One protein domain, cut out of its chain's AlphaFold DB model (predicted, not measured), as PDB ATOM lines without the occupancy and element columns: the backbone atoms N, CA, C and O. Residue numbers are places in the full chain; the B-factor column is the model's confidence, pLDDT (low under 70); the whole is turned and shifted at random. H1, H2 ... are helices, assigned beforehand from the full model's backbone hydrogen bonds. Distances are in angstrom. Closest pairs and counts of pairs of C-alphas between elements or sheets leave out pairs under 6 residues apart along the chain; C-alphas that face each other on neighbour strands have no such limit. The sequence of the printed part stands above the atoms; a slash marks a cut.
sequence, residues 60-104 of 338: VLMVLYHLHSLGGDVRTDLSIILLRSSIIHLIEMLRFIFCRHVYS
ATOM      1  N   VAL A  60     149.835 126.860 171.408       57.78
ATOM      2  CA  VAL A  60     150.085 127.774 170.287       57.78
ATOM      3  C   VAL A  60     150.309 129.226 170.742       57.78
ATOM      4  O   VAL A  60     151.197 129.899 170.228       57.78
ATOM      5  N   LEU A  61     149.546 129.710 171.725       64.81
ATOM      6  CA  LEU A  61     149.681 131.063 172.281       64.81
ATOM      7  C   LEU A  61     150.906 131.204 173.193       64.81
ATOM      8  O   LEU A  61     151.537 132.256 173.177       64.81
ATOM      9  N   MET A  62     151.283 130.152 173.926       66.69
ATOM     10  CA  MET A  62     152.540 130.110 174.693       66.69
ATOM     11  C   MET A  62     153.767 130.220 173.775       66.69
ATOM     12  O   MET A  62     154.678 131.000 174.042       66.69
ATOM     13  N   VAL A  63     153.761 129.496 172.651       65.62
ATOM     14  CA  VAL A  63     154.843 129.552 171.653       65.62
ATOM     15  C   VAL A  63     154.913 130.927 170.978       65.62
ATOM     16  O   VAL A  63     156.001 131.474 170.818       65.62
ATOM     17  N   LEU A  64     153.765 131.532 170.653       62.38
ATOM     18  CA  LEU A  64     153.705 132.892 170.099       62.38
ATOM     19  C   LEU A  64     154.195 133.962 171.085       62.38
ATOM     20  O   LEU A  64     154.874 134.900 170.673       62.38
ATOM     21  N   TYR A  65     153.899 133.818 172.380       67.31
ATOM     22  CA  TYR A  65     154.364 134.755 173.405       67.31
ATOM     23  C   TYR A  65     155.883 134.659 173.619       67.31
ATOM     24  O   TYR A  65     156.552 135.680 173.775       67.31
ATOM     25  N   HIS A  66     156.454 133.451 173.543       62.12
ATOM     26  CA  HIS A  66     157.907 133.275 173.591       62.12
ATOM     27  C   HIS A  66     158.623 133.827 172.351       62.12
ATOM     28  O   HIS A  66     159.679 134.440 172.499       62.12
ATOM     29  N   LEU A  67     158.030 133.697 171.161       56.31
ATOM     30  CA  LEU A  67     158.561 134.283 169.922       56.31
ATOM     31  C   LEU A  67     158.513 135.810 169.906       56.31
ATOM     32  O   LEU A  67     159.357 136.437 169.284       56.31
ATOM     33  N   HIS A  68     157.548 136.418 170.597       62.00
ATOM     34  CA  HIS A  68     157.466 137.874 170.709       62.00
ATOM     35  C   HIS A  68     158.421 138.446 171.777       62.00
ATOM     36  O   HIS A  68     158.761 139.625 171.734       62.00
ATOM     37  N   SER A  69     158.847 137.632 172.752       61.47
ATOM     38  CA  SER A  69     159.743 138.056 173.844       61.47
ATOM     39  C   SER A  69     161.229 138.023 173.450       61.47
ATOM     40  O   SER A  69     162.035 138.803 173.954       61.47
ATOM     41  N   LEU A  70     161.599 137.162 172.500       56.94
ATOM     42  CA  LEU A  70     162.916 137.155 171.867       56.94
ATOM     43  C   LEU A  70     162.834 138.056 170.631       56.94
ATOM     44  O   LEU A  70     162.287 137.645 169.619       56.94
ATOM     45  N   GLY A  71     163.325 139.295 170.719       55.81
ATOM     46  CA  GLY A  71     163.295 140.298 169.641       55.81
ATOM     47  C   GLY A  71     164.164 139.966 168.415       55.81
ATOM     48  O   GLY A  71     164.983 140.787 168.009       55.81
ATOM     49  N   GLY A  72     164.017 138.763 167.862       62.53
ATOM     50  CA  GLY A  72     164.632 138.284 166.631       62.53
ATOM     51  C   GLY A  72     163.734 138.504 165.414       62.53
ATOM     52  O   GLY A  72     162.521 138.687 165.520       62.53
ATOM     53  N   ASP A  73     164.352 138.530 164.236       59.84
ATOM     54  CA  ASP A  73     163.688 138.782 162.958       59.84
ATOM     55  C   ASP A  73     162.656 137.673 162.646       59.84
ATOM     56  O   ASP A  73     162.983 136.538 162.284       59.84
ATOM     57  N   VAL A  74     161.376 138.022 162.811       59.09
ATOM     58  CA  VAL A  74     160.197 137.133 162.857       59.09
ATOM     59  C   VAL A  74     160.054 136.235 161.616       59.09
ATOM     60  O   VAL A  74     159.398 135.190 161.653       59.09
ATOM     61  N   ARG A  75     160.671 136.611 160.489       59.84
ATOM     62  CA  ARG A  75     160.594 135.846 159.234       59.84
ATOM     63  C   ARG A  75     161.455 134.586 159.235       59.84
ATOM     64  O   ARG A  75     161.022 133.568 158.691       59.84
ATOM     65  N   THR A  76     162.640 134.628 159.833       59.00
ATOM     66  CA  THR A  76     163.533 133.462 159.903       59.00
ATOM     67  C   THR A  76     163.015 132.425 160.895       59.00
ATOM     68  O   THR A  76     163.000 131.234 160.577       59.00
ATOM     69  N   ASP A  77     162.454 132.865 162.020       63.78
ATOM     70  CA  ASP A  77     161.998 131.966 163.085       63.78
ATOM     71  C   ASP A  77     160.737 131.180 162.707       63.78
ATOM     72  O   ASP A  77     160.638 129.983 162.989       63.78
ATOM     73  N   LEU A  78     159.808 131.795 161.964       70.94
ATOM     74  CA  LEU A  78     158.611 131.095 161.493       70.94
ATOM     75  C   LEU A  78     158.956 129.980 160.492       70.94
ATOM     76  O   LEU A  78     158.360 128.902 160.531       70.94
ATOM     77  N   SER A  79     159.954 130.199 159.630       72.19
ATOM     78  CA  SER A  79     160.402 129.185 158.667       72.19
ATOM     79  C   SER A  79     161.035 127.967 159.353       72.19
ATOM     80  O   SER A  79     160.767 126.830 158.963       72.19
ATOM     81  N   ILE A  80     161.797 128.188 160.430       75.19
ATOM     82  CA  ILE A  80     162.436 127.130 161.224       75.19
ATOM     83  C   ILE A  80     161.387 126.320 161.991       75.19
ATOM     84  O   ILE A  80     161.479 125.092 162.051       75.19
ATOM     85  N   ILE A  81     160.359 126.974 162.537       72.81
ATOM     86  CA  ILE A  81     159.266 126.302 163.252       72.81
ATOM     87  C   ILE A  81     158.438 125.428 162.309       72.81
ATOM     88  O   ILE A  81     158.134 124.281 162.643       72.81
ATOM     89  N   LEU A  82     158.114 125.928 161.114       73.44
ATOM     90  CA  LEU A  82     157.384 125.150 160.111       73.44
ATOM     91  C   LEU A  82     158.200 123.941 159.627       73.44
ATOM     92  O   LEU A  82     157.657 122.840 159.514       73.44
ATOM     93  N   LEU A  83     159.516 124.102 159.446       81.44
ATOM     94  CA  LEU A  83     160.431 123.000 159.134       81.44
ATOM     95  C   LEU A  83     160.468 121.951 160.253       81.44
ATOM     96  O   LEU A  83     160.287 120.765 159.979       81.44
ATOM     97  N   ARG A  84     160.624 122.369 161.515       82.06
ATOM     98  CA  ARG A  84     160.650 121.453 162.669       82.06
ATOM     99  C   ARG A  84     159.336 120.692 162.836       82.06
ATOM    100  O   ARG A  84     159.367 119.482 163.038       82.06
ATOM    101  N   SER A  85     158.198 121.367 162.676       81.31
ATOM    102  CA  SER A  85     156.884 120.721 162.732       81.31
ATOM    103  C   SER A  85     156.727 119.679 161.618       81.31
ATOM    104  O   SER A  85     156.327 118.548 161.889       81.31
ATOM    105  N   SER A  86     157.128 120.000 160.382       86.00
ATOM    106  CA  SER A  86     157.031 119.059 159.253       86.00
ATOM    107  C   SER A  86     157.881 117.794 159.437       86.00
ATOM    108  O   SER A  86     157.432 116.695 159.113       86.00
ATOM    109  N   ILE A  87     159.077 117.927 160.021       89.12
ATOM    110  CA  ILE A  87     159.991 116.804 160.268       89.12
ATOM    111  C   ILE A  87     159.435 115.875 161.353       89.12
ATOM    112  O   ILE A  87     159.489 114.659 161.190       89.12
ATOM    113  N   ILE A  88     158.856 116.422 162.427       87.19
ATOM    114  CA  ILE A  88     158.245 115.614 163.495       87.19
ATOM    115  C   ILE A  88     157.086 114.777 162.938       87.19
ATOM    116  O   ILE A  88     157.027 113.575 163.186       87.19
ATOM    117  N   HIS A  89     156.218 115.371 162.114       84.56
ATOM    118  CA  HIS A  89     155.120 114.636 161.477       84.56
ATOM    119  C   HIS A  89     155.631 113.545 160.527       84.56
ATOM    120  O   HIS A  89     155.062 112.457 160.482       84.56
ATOM    121  N   LEU A  90     156.720 113.798 159.794       88.69
ATOM    122  CA  LEU A  90     157.340 112.792 158.933       88.69
ATOM    123  C   LEU A  90     157.909 111.619 159.747       88.69
ATOM    124  O   LEU A  90     157.727 110.467 159.361       88.69
ATOM    125  N   ILE A  91     158.563 111.894 160.879       89.62
ATOM    126  CA  ILE A  91     159.104 110.859 161.771       89.62
ATOM    127  C   ILE A  91     157.973 110.029 162.388       89.62
ATOM    128  O   ILE A  91     158.073 108.806 162.400       89.62
ATOM    129  N   GLU A  92     156.884 110.654 162.834       87.62
ATOM    130  CA  GLU A  92     155.712 109.941 163.360       87.62
ATOM    131  C   GLU A  92     155.019 109.091 162.286       87.62
ATOM    132  O   GLU A  92     154.670 107.936 162.532       87.62
ATOM    133  N   MET A  93     154.910 109.598 161.055       89.00
ATOM    134  CA  MET A  93     154.410 108.820 159.916       89.00
ATOM    135  C   MET A  93     155.302 107.611 159.618       89.00
ATOM    136  O   MET A  93     154.799 106.511 159.389       89.00
ATOM    137  N   LEU A  94     156.625 107.783 159.656       88.38
ATOM    138  CA  LEU A  94     157.567 106.681 159.475       88.38
ATOM    139  C   LEU A  94     157.492 105.682 160.633       88.38
ATOM    140  O   LEU A  94     157.446 104.486 160.368       88.38
ATOM    141  N   ARG A  95     157.393 106.131 161.893       87.00
ATOM    142  CA  ARG A  95     157.147 105.244 163.043       87.00
ATOM    143  C   ARG A  95     155.855 104.467 162.866       87.00
ATOM    144  O   ARG A  95     155.858 103.270 163.099       87.00
ATOM    145  N   PHE A  96     154.778 105.095 162.406       82.00
ATOM    146  CA  PHE A  96     153.512 104.408 162.165       82.00
ATOM    147  C   PHE A  96     153.634 103.340 161.067       82.00
ATOM    148  O   PHE A  96     153.144 102.224 161.233       82.00
ATOM    149  N   ILE A  97     154.336 103.644 159.971       80.00
ATOM    150  CA  ILE A  97     154.589 102.689 158.881       80.00
ATOM    151  C   ILE A  97     155.474 101.531 159.364       80.00
ATOM    152  O   ILE A  97     155.134 100.373 159.125       80.00
ATOM    153  N   PHE A  98     156.565 101.820 160.080       76.19
ATOM    154  CA  PHE A  98     157.467 100.804 160.627       76.19
ATOM    155  C   PHE A  98     156.795  99.966 161.715       76.19
ATOM    156  O   PHE A  98     156.872  98.747 161.649       76.19
ATOM    157  N   CYS A  99     156.069 100.568 162.659       69.38
ATOM    158  CA  CYS A  99     155.294  99.841 163.661       69.38
ATOM    159  C   CYS A  99     154.245  98.955 162.991       69.38
ATOM    160  O   CYS A  99     154.147  97.789 163.333       69.38
ATOM    161  N   ARG A 100     153.517  99.437 161.979       66.69
ATOM    162  CA  ARG A 100     152.554  98.600 161.248       66.69
ATOM    163  C   ARG A 100     153.223  97.432 160.515       66.69
ATOM    164  O   ARG A 100     152.610  96.377 160.391       66.69
ATOM    165  N   HIS A 101     154.452  97.604 160.030       56.41
ATOM    166  CA  HIS A 101     155.193  96.532 159.365       56.41
ATOM    167  C   HIS A 101     155.801  95.536 160.362       56.41
ATOM    168  O   HIS A 101     155.762  94.337 160.118       56.41
ATOM    169  N   VAL A 102     156.315  96.016 161.497       53.41
ATOM    170  CA  VAL A 102     157.014  95.209 162.509       53.41
ATOM    171  C   VAL A 102     156.036  94.514 163.464       53.41
ATOM    172  O   VAL A 102     156.213  93.334 163.743       53.41
ATOM    173  N   TYR A 103     154.940  95.162 163.874       50.12
ATOM    174  CA  TYR A 103     153.866  94.518 164.651       50.12
ATOM    175  C   TYR A 103     153.053  93.501 163.842       50.12
ATOM    176  O   TYR A 103     152.267  92.755 164.413       50.12
ATOM    177  N   SER A 104     153.247  93.422 162.521       44.69
ATOM    178  CA  SER A 104     152.694  92.317 161.735       44.69
ATOM    179  C   SER A 104     153.509  91.019 161.870       44.69
ATOM    180  O   SER A 104     153.057  89.997 161.361       44.69
TER     181      SER A 104
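What this domain is: This is residues 60 to 104 of the 338 residues of the protein "Eukaryotic translation initiation factor 1A domain-containing protein" of Glossina fuscipes fuscipes (UniProt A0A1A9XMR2). One long helix, H2, makes the length of a rod, and a short helix, H1, folds back over its first end, in the shape of a lopsided V with one long and one short arm. The two helices come near each other only next to their link, and most of H2 sticks out alone, with residues 79 to 104 standing free. The printed part has 45 residues with two named helices, H1 then H2, and no named strand: the class is all helix. It is extended, with a radius of gyration of the C-alphas of 15.8 A, and spans 50 by 19 by 10 A.

Where its parts are: H2, the longest helix, holds residues 74 to 102, 29 residues, and measures 42.0 A from C-alpha 74 at (160.197, 137.133, 162.857) to C-alpha 102 at (157.014, 95.209, 162.509). H1 holds residues 60 to 69 and measures 14.5 A; its C-alpha 60 is at (150.085, 127.774, 170.287).

How they stand to each other: H2 and H1 are close but not clearly touching, with 2 pairs of C-alphas within 8 A. Their closest C-alphas, those of Val 74 and Leu 67, are 7.8 A apart. They run opposite ways at a steep tilt of 36 degrees, only just past shallow. Their centres are 20.5 A apart. A tight link of 4 residues joins H1 to H2. In H1 every O i to N i+4 pair is within hydrogen-bond range; in H2 24 of 25 are.

The domain as a whole: The two C-alphas farthest apart, those of Gly 71 and Ser 104, are 49.8 A from each other. The printed part has no cut, and its one link between helices is tight. The mean pLDDT of the printed part is 70.4; residues 60 to 77 and 99 to 104 are under 70, and the model's confidence is low there.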